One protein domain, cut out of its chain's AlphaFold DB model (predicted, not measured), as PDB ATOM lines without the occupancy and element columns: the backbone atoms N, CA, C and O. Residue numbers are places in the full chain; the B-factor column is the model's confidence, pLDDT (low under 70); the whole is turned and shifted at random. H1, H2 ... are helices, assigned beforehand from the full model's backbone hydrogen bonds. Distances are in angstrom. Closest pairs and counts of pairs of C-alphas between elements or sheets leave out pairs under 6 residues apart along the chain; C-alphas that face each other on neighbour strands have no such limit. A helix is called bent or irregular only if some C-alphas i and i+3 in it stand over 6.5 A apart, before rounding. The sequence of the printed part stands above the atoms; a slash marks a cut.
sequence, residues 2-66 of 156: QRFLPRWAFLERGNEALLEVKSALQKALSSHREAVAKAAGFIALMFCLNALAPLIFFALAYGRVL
ATOM      1  N   GLN A   2      23.878 -30.006 -36.320       44.97
ATOM      2  CA  GLN A   2      24.197 -29.207 -35.130       44.97
ATOM      3  C   GLN A   2      24.255 -27.735 -35.550       44.97
ATOM      4  O   GLN A   2      25.255 -27.251 -36.068       44.97
ATOM      5  N   ARG A   3      23.119 -27.048 -35.398       51.03
ATOM      6  CA  ARG A   3      23.011 -25.590 -35.511       51.03
ATOM      7  C   ARG A   3      23.683 -24.986 -34.275       51.03
ATOM      8  O   ARG A   3      23.061 -24.927 -33.218       51.03
ATOM      9  N   PHE A   4      24.951 -24.598 -34.395       55.00
ATOM     10  CA  PHE A   4      25.671 -23.889 -33.337       55.00
ATOM     11  C   PHE A   4      25.328 -22.394 -33.346       55.00
ATOM     12  O   PHE A   4      25.128 -21.771 -34.385       55.00
ATOM     13  N   LEU A   5      25.166 -21.867 -32.137       59.00
ATOM     14  CA  LEU A   5      24.428 -20.655 -31.796       59.00
ATOM     15  C   LEU A   5      25.166 -19.348 -32.172       59.00
ATOM     16  O   LEU A   5      26.348 -19.212 -31.858       59.00
ATOM     17  N   PRO A   6      24.460 -18.317 -32.683       64.31
ATOM     18  CA  PRO A   6      25.027 -17.032 -33.128       64.31
ATOM     19  C   PRO A   6      25.587 -16.126 -32.008       64.31
ATOM     20  O   PRO A   6      26.069 -15.031 -32.286       64.31
ATOM     21  N   ARG A   7      25.547 -16.558 -30.736       60.28
ATOM     22  CA  ARG A   7      26.040 -15.781 -29.580       60.28
ATOM     23  C   ARG A   7      27.568 -15.828 -29.419       60.28
ATOM     24  O   ARG A   7      28.123 -14.895 -28.853       60.28
ATOM     25  N   TRP A   8      28.252 -16.847 -29.951       63.19
ATOM     26  CA  TRP A   8      29.713 -17.001 -29.820       63.19
ATOM     27  C   TRP A   8      30.510 -16.146 -30.808       63.19
ATOM     28  O   TRP A   8      31.502 -15.542 -30.423       63.19
ATOM     29  N   ALA A   9      30.003 -15.954 -32.027       68.06
ATOM     30  CA  ALA A   9      30.644 -15.095 -33.027       68.06
ATOM     31  C   ALA A   9      30.669 -13.604 -32.628       68.06
ATOM     32  O   ALA A   9      31.469 -12.825 -33.138       68.06
ATOM     33  N   PHE A  10      29.764 -13.155 -31.750       69.38
ATOM     34  CA  PHE A  10      29.823 -11.802 -31.179       69.38
ATOM     35  C   PHE A  10      30.903 -11.695 -30.093       69.38
ATOM     36  O   PHE A  10      31.601 -10.689 -30.027       69.38
ATOM     37  N   LEU A  11      31.074 -12.750 -29.288       73.50
ATOM     38  CA  LEU A  11      32.117 -12.825 -28.264       73.50
ATOM     39  C   LEU A  11      33.514 -12.934 -28.884       73.50
ATOM     40  O   LEU A  11      34.424 -12.262 -28.415       73.50
ATOM     41  N   GLU A  12      33.675 -13.706 -29.961       77.50
ATOM     42  CA  GLU A  12      34.936 -13.796 -30.710       77.50
ATOM     43  C   GLU A  12      35.314 -12.459 -31.346       77.50
ATOM     44  O   GLU A  12      36.425 -11.986 -31.133       77.50
ATOM     45  N   ARG A  13      34.368 -11.779 -32.010       74.38
ATOM     46  CA  ARG A  13      34.598 -10.430 -32.558       74.38
ATOM     47  C   ARG A  13      34.920  -9.401 -31.476       74.38
ATOM     48  O   ARG A  13      35.779  -8.549 -31.672       74.38
ATOM     49  N   GLY A  14      34.251  -9.482 -30.326       76.56
ATOM     50  CA  GLY A  14      34.566  -8.641 -29.172       76.56
ATOM     51  C   GLY A  14      35.968  -8.914 -28.626       76.56
ATOM     52  O   GLY A  14      36.696  -7.978 -28.307       76.56
ATOM     53  N   ASN A  15      36.373 -10.182 -28.557       80.31
ATOM     54  CA  ASN A  15      37.694 -10.582 -28.083       80.31
ATOM     55  C   ASN A  15      38.811 -10.155 -29.049       80.31
ATOM     56  O   ASN A  15      39.844  -9.660 -28.604       80.31
ATOM     57  N   GLU A  16      38.590 -10.280 -30.359       85.50
ATOM     58  CA  GLU A  16      39.503  -9.772 -31.390       85.50
ATOM     59  C   GLU A  16      39.650  -8.249 -31.311       85.50
ATOM     60  O   GLU A  16      40.774  -7.755 -31.255       85.50
ATOM     61  N   ALA A  17      38.545  -7.507 -31.187       78.50
ATOM     62  CA  ALA A  17      38.583  -6.055 -31.015       78.50
ATOM     63  C   ALA A  17      39.313  -5.642 -29.725       78.50
ATOM     64  O   ALA A  17      40.088  -4.686 -29.717       78.50
ATOM     65  N   LEU A  18      39.115  -6.373 -28.624       81.94
ATOM     66  CA  LEU A  18      39.831  -6.129 -27.368       81.94
ATOM     67  C   LEU A  18      41.329  -6.415 -27.490       81.94
ATOM     68  O   LEU A  18      42.140  -5.667 -26.942       81.94
ATOM     69  N   LEU A  19      41.711  -7.474 -28.206       84.25
ATOM     70  CA  LEU A  19      43.111  -7.795 -28.485       84.25
ATOM     71  C   LEU A  19      43.757  -6.741 -29.385       84.25
ATOM     72  O   LEU A  19      44.891  -6.336 -29.127       84.25
ATOM     73  N   GLU A  20      43.027  -6.247 -30.381       86.06
ATOM     74  CA  GLU A  20      43.465  -5.168 -31.260       86.06
ATOM     75  C   GLU A  20      43.691  -3.875 -30.465       86.06
ATOM     76  O   GLU A  20      44.798  -3.331 -30.493       86.06
ATOM     77  N   VAL A  21      42.722  -3.458 -29.641       84.31
ATOM     78  CA  VAL A  21      42.860  -2.306 -28.733       84.31
ATOM     79  C   VAL A  21      44.031  -2.495 -27.773       84.31
ATOM     80  O   VAL A  21      44.831  -1.578 -27.598       84.31
ATOM     81  N   LYS A  22      44.187  -3.681 -27.173       81.94
ATOM     82  CA  LYS A  22      45.301  -3.981 -26.263       81.94
ATOM     83  C   LYS A  22      46.648  -3.867 -26.973       81.94
ATOM     84  O   LYS A  22      47.581  -3.290 -26.420       81.94
ATOM     85  N   SER A  23      46.755  -4.394 -28.191       85.19
ATOM     86  CA  SER A  23      47.982  -4.339 -28.989       85.19
ATOM     87  C   SER A  23      48.323  -2.906 -29.414       85.19
ATOM     88  O   SER A  23      49.476  -2.487 -29.291       85.19
ATOM     89  N   ALA A  24      47.319  -2.120 -29.815       77.62
ATOM     90  CA  ALA A  24      47.460  -0.713 -30.162       77.62
ATOM     91  C   ALA A  24      47.863   0.119 -28.940       77.62
ATOM     92  O   ALA A  24      48.786   0.930 -29.022       77.62
ATOM     93  N   LEU A  25      47.247  -0.142 -27.785       77.38
ATOM     94  CA  LEU A  25      47.586   0.488 -26.515       77.38
ATOM     95  C   LEU A  25      49.019   0.151 -26.100       77.38
ATOM     96  O   LEU A  25      49.773   1.044 -25.730       77.38
ATOM     97  N   GLN A  26      49.428  -1.115 -26.206       80.25
ATOM     98  CA  GLN A  26      50.778  -1.555 -25.857       80.25
ATOM     99  C   GLN A  26      51.838  -0.960 -26.794       80.25
ATOM    100  O   GLN A  26      52.915  -0.582 -26.335       80.25
ATOM    101  N   LYS A  27      51.523  -0.814 -28.086       77.94
ATOM    102  CA  LYS A  27      52.380  -0.155 -29.080       77.94
ATOM    103  C   LYS A  27      52.465   1.362 -28.864       77.94
ATOM    104  O   LYS A  27      53.543   1.939 -28.980       77.94
ATOM    105  N   ALA A  28      51.361   2.010 -28.496       71.38
ATOM    106  CA  ALA A  28      51.339   3.426 -28.132       71.38
ATOM    107  C   ALA A  28      52.116   3.685 -26.829       71.38
ATOM    108  O   ALA A  28      52.935   4.602 -26.764       71.38
ATOM    109  N   LEU A  29      51.925   2.825 -25.823       70.88
ATOM    110  CA  LEU A  29      52.659   2.841 -24.559       70.88
ATOM    111  C   LEU A  29      54.154   2.621 -24.761       70.88
ATOM    112  O   LEU A  29      54.936   3.271 -24.084       70.88
ATOM    113  N   SER A  30      54.582   1.729 -25.658       75.50
ATOM    114  CA  SER A  30      56.010   1.486 -25.889       75.50
ATOM    115  C   SER A  30      56.673   2.593 -26.710       75.50
ATOM    116  O   SER A  30      57.801   2.970 -26.404       75.50
ATOM    117  N   SER A  31      55.973   3.141 -27.706       74.50
ATOM    118  CA  SER A  31      56.521   4.147 -28.618       74.50
ATOM    119  C   SER A  31      56.481   5.577 -28.065       74.50
ATOM    120  O   SER A  31      57.287   6.394 -28.497       74.50
ATOM    121  N   HIS A  32      55.561   5.902 -27.148       76.94
ATOM    122  CA  HIS A  32      55.341   7.273 -26.661       76.94
ATOM    123  C   HIS A  32      55.109   7.325 -25.139       76.94
ATOM    124  O   HIS A  32      54.197   8.007 -24.667       76.94
ATOM    125  N   ARG A  33      55.935   6.616 -24.351       75.00
ATOM    126  CA  ARG A  33      55.808   6.521 -22.877       75.00
ATOM    127  C   ARG A  33      55.579   7.863 -22.191       75.00
ATOM    128  O   ARG A  33      54.709   7.960 -21.333       75.00
ATOM    129  N   GLU A  34      56.319   8.897 -22.581       79.62
ATOM    130  CA  GLU A  34      56.180  10.227 -21.983       79.62
ATOM    131  C   GLU A  34      54.844  10.895 -22.315       79.62
ATOM    132  O   GLU A  34      54.226  11.499 -21.442       79.62
ATOM    133  N   ALA A  35      54.368  10.779 -23.557       79.62
ATOM    134  CA  ALA A  35      53.082  11.346 -23.953       79.62
ATOM    135  C   ALA A  35      51.922  10.607 -23.275       79.62
ATOM    136  O   ALA A  35      50.978  11.243 -22.812       79.62
ATOM    137  N   VAL A  36      52.021   9.278 -23.146       83.25
ATOM    138  CA  VAL A  36      51.018   8.476 -22.437       83.25
ATOM    139  C   VAL A  36      51.040   8.762 -20.935       83.25
ATOM    140  O   VAL A  36      49.977   8.904 -20.338       83.25
ATOM    141  N   ALA A  37      52.216   8.934 -20.325       84.12
ATOM    142  CA  ALA A  37      52.330   9.346 -18.927       84.12
ATOM    143  C   ALA A  37      51.729  10.742 -18.694       84.12
ATOM    144  O   ALA A  37      50.988  10.937 -17.733       84.12
ATOM    145  N   LYS A  38      51.976  11.697 -19.602       86.50
ATOM    146  CA  LYS A  38      51.346  13.026 -19.562       86.50
ATOM    147  C   LYS A  38      49.827  12.927 -19.695       86.50
ATOM    148  O   LYS A  38      49.120  13.530 -18.897       86.50
ATOM    149  N   ALA A  39      49.320  12.145 -20.649       85.44
ATOM    150  CA  ALA A  39      47.885  11.939 -20.833       85.44
ATOM    151  C   ALA A  39      47.233  11.292 -19.600       85.44
ATOM    152  O   ALA A  39      46.205  11.772 -19.131       85.44
ATOM    153  N   ALA A  40      47.859  10.262 -19.025       85.69
ATOM    154  CA  ALA A  40      47.408   9.645 -17.781       85.69
ATOM    155  C   ALA A  40      47.400  10.654 -16.621       85.69
ATOM    156  O   ALA A  40      46.432  10.711 -15.866       85.69
ATOM    157  N   GLY A  41      48.431  11.500 -16.525       90.25
ATOM    158  CA  GLY A  41      48.489  12.604 -15.569       90.25
ATOM    159  C   GLY A  41      47.352  13.610 -15.755       90.25
ATOM    160  O   GLY A  41      46.714  13.988 -14.778       90.25
ATOM    161  N   PHE A  42      47.035  13.996 -16.994       89.75
ATOM    162  CA  PHE A  42      45.902  14.877 -17.289       89.75
ATOM    163  C   PHE A  42      44.556  14.244 -16.940       89.75
ATOM    164  O   PHE A  42      43.703  14.922 -16.375       89.75
ATOM    165  N   ILE A  43      44.367  12.954 -17.228       88.00
ATOM    166  CA  ILE A  43      43.144  12.226 -16.865       88.00
ATOM    167  C   ILE A  43      42.998  12.164 -15.342       88.00
ATOM    168  O   ILE A  43      41.930  12.470 -14.817       88.00
ATOM    169  N   ALA A  44      44.072  11.827 -14.623       86.56
ATOM    170  CA  ALA A  44      44.070  11.801 -13.165       86.56
ATOM    171  C   ALA A  44      43.780  13.190 -12.578       86.56
ATOM    172  O   ALA A  44      42.941  13.324 -11.691       86.56
ATOM    173  N   LEU A  45      44.411  14.237 -13.118       88.62
ATOM    174  CA  LEU A  45      44.170  15.617 -12.709       88.62
ATOM    175  C   LEU A  45      42.717  16.035 -12.957       88.62
ATOM    176  O   LEU A  45      42.089  16.602 -12.069       88.62
ATOM    177  N   MET A  46      42.168  15.725 -14.131       85.25
ATOM    178  CA  MET A  46      40.764  15.979 -14.454       85.25
ATOM    179  C   MET A  46      39.836  15.276 -13.460       85.25
ATOM    180  O   MET A  46      38.873  15.877 -12.991       85.25
ATOM    181  N   PHE A  47      40.141  14.030 -13.097       83.88
ATOM    182  CA  PHE A  47      39.365  13.283 -12.112       83.88
ATOM    183  C   PHE A  47      39.428  13.932 -10.721       83.88
ATOM    184  O   PHE A  47      38.392  14.129 -10.089       83.88
ATOM    185  N   CYS A  48      40.617  14.351 -10.273       85.88
ATOM    186  CA  CYS A  48      40.796  15.084  -9.017       85.88
ATOM    187  C   CYS A  48      40.033  16.415  -9.007       85.88
ATOM    188  O   CYS A  48      39.377  16.738  -8.019       85.88
ATOM    189  N   LEU A  49      40.077  17.176 -10.103       85.81
ATOM    190  CA  LEU A  49      39.345  18.439 -10.235       85.81
ATOM    191  C   LEU A  49      37.825  18.220 -10.214       85.81
ATOM    192  O   LEU A  49      37.108  18.965  -9.548       85.81
ATOM    193  N   ASN A  50      37.340  17.164 -10.872       83.25
ATOM    194  CA  ASN A  50      35.928  16.782 -10.839       83.25
ATOM    195  C   ASN A  50      35.466  16.347  -9.443       83.25
ATOM    196  O   ASN A  50      34.323  16.606  -9.085       83.25
ATOM    197  N   ALA A  51      36.337  15.729  -8.641       84.56
ATOM    198  CA  ALA A  51      36.056  15.413  -7.240       84.56
ATOM    199  C   ALA A  51      36.113  16.654  -6.329       84.56
ATOM    200  O   ALA A  51      35.382  16.738  -5.342       84.56
ATOM    201  N   LEU A  52      36.944  17.644  -6.672       85.56
ATOM    202  CA  LEU A  52      37.064  18.894  -5.921       85.56
ATOM    203  C   LEU A  52      35.787  19.736  -5.989       85.56
ATOM    204  O   LEU A  52      35.414  20.362  -5.002       85.56
ATOM    205  N   ALA A  53      35.118  19.760  -7.143       84.94
ATOM    206  CA  ALA A  53      33.922  20.570  -7.353       84.94
ATOM    207  C   ALA A  53      32.784  20.281  -6.346       84.94
ATOM    208  O   ALA A  53      32.318  21.229  -5.707       84.94
ATOM    209  N   PRO A  54      32.344  19.023  -6.129       84.62
ATOM    210  CA  PRO A  54      31.383  18.715  -5.078       84.62
ATOM    211  C   PRO A  54      31.965  18.970  -3.684       84.62
ATOM    212  O   PRO A  54      31.265  19.536  -2.853       84.62
ATOM    213  N   LEU A  55      33.238  18.658  -3.416       86.31
ATOM    214  CA  LEU A  55      33.852  18.931  -2.107       86.31
ATOM    215  C   LEU A  55      33.797  20.416  -1.724       86.31
ATOM    216  O   LEU A  55      33.364  20.742  -0.621       86.31
ATOM    217  N   ILE A  56      34.182  21.313  -2.639       86.94
ATOM    218  CA  ILE A  56      34.098  22.766  -2.444       86.94
ATOM    219  C   ILE A  56      32.647  23.173  -2.215       86.94
ATOM    220  O   ILE A  56      32.356  23.909  -1.274       86.94
ATOM    221  N   PHE A  57      31.730  22.689  -3.055       87.94
ATOM    222  CA  PHE A  57      30.322  23.040  -2.927       87.94
ATOM    223  C   PHE A  57      29.752  22.631  -1.568       87.94
ATOM    224  O   PHE A  57      29.145  23.455  -0.898       87.94
ATOM    225  N   PHE A  58      29.968  21.390  -1.134       86.25
ATOM    226  CA  PHE A  58      29.445  20.908   0.143       86.25
ATOM    227  C   PHE A  58      30.098  21.610   1.337       86.25
ATOM    228  O   PHE A  58      29.392  21.981   2.279       86.25
ATOM    229  N   ALA A  59      31.404  21.882   1.263       85.88
ATOM    230  CA  ALA A  59      32.108  22.629   2.296       85.88
ATOM    231  C   ALA A  59      31.556  24.055   2.451       85.88
ATOM    232  O   ALA A  59      31.357  24.505   3.576       85.88
ATOM    233  N   LEU A  60      31.266  24.754   1.347       84.19
ATOM    234  CA  LEU A  60      30.757  26.131   1.389       84.19
ATOM    235  C   LEU A  60      29.247  26.214   1.647       84.19
ATOM    236  O   LEU A  60      28.814  27.049   2.435       84.19
ATOM    237  N   ALA A  61      28.441  25.388   0.980       82.75
ATOM    238  CA  ALA A  61      26.981  25.478   1.031       82.75
ATOM    239  C   ALA A  61      26.393  24.885   2.318       82.75
ATOM    240  O   ALA A  61      25.357  25.345   2.788       82.75
ATOM    241  N   TYR A  62      27.049  23.870   2.885       80.88
ATOM    242  CA  TYR A  62      26.542  23.118   4.036       80.88
ATOM    243  C   TYR A  62      27.477  23.130   5.245       80.88
ATOM    244  O   TYR A  62      27.130  22.553   6.273       80.88
ATOM    245  N   GLY A  63      28.671  23.725   5.134       79.81
ATOM    246  CA  GLY A  63      29.676  23.670   6.199       79.81
ATOM    247  C   GLY A  63      30.160  22.248   6.504       79.81
ATOM    248  O   GLY A  63      30.708  22.010   7.578       79.81
ATOM    249  N   ARG A  64      29.934  21.291   5.593       81.56
ATOM    250  CA  ARG A  64      30.239  19.869   5.791       81.56
ATOM    251  C   ARG A  64      31.086  19.337   4.645       81.56
ATOM    252  O   ARG A  64      30.859  19.676   3.488       81.56
ATOM    253  N   VAL A  65      32.023  18.454   4.955       79.19
ATOM    254  CA  VAL A  65      32.799  17.735   3.943       79.19
ATOM    255  C   VAL A  65      32.220  16.332   3.827       79.19
ATOM    256  O   VAL A  65      32.055  15.656   4.839       79.19
ATOM    257  N   LEU A  66      31.882  15.917   2.605       79.88
ATOM    258  CA  LEU A  66      31.463  14.543   2.320       79.88
ATOM    259  C   LEU A  66      32.566  13.571   2.750       79.88
ATOM    260  O   LEU A  66      33.745  13.799   2.470       79.88
TER     261      LEU A  66
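AT A GLANCE: This is residues 2 to 66 of the 156 residues of an uncharacterized protein of Candidatus Acetothermia bacterium (UniProt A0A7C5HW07). Two long helices, H1 and then H2, meet near their ends and make a wide, flat V, with the one residue between them at its point and the rest of the two arms spread away from each other. A short tail, residues 2 to 7, leads into the far end of H1, and residues 63 to 66 follow the far end of H2. The printed part has 65 residues with two named helices and no named strand, and its class is all helix. It is extended, with a radius of gyration of the C-alphas of 21.3 A, and the C-alphas span 67 by 37 by 9 A.

IN THESE COORDINATES: H1 holds residues 8 to 31 and is 34.2 A from first to last C-alpha. It begins at C-alpha 8, at (29.713, -17.001, -29.820), and ends at C-alpha 31, at (56.521, 4.147, -28.618). H2 holds residues 33 to 62 and is 43.1 A from first to last C-alpha, ending at C-alpha 62, at (26.542, 23.118, 4.036). H2 is neither bent nor irregular, but only just: C-alphas 51 and 54 are 6.1 A apart.

HOW THE PARTS SIT: H1 and H2 are joined by a tight link of one residue, His 32. They are close but not clearly touching, with 2 pairs of C-alphas within 8 A. The closest C-alphas of the two helices are those of Leu 29 and Val 36, 6.2 A apart. Their lines are about perpendicular, at 77 degrees, and their centres are 28.4 A apart. In H1 every O i to N i+4 pair is within hydrogen-bond range; in H2 25 of 26 are.

THE WHOLE: The two C-alphas farthest apart are those of Gln 2 and Gly 63, at 67.3 A. Residues 2 to 24, of which 8 to 24 belong to H1, stand free, as do residues 38 to 53 of H2. The printed part has no cut. The mean pLDDT of the printed part is 79.0, and residues 2 to 10 are under 70.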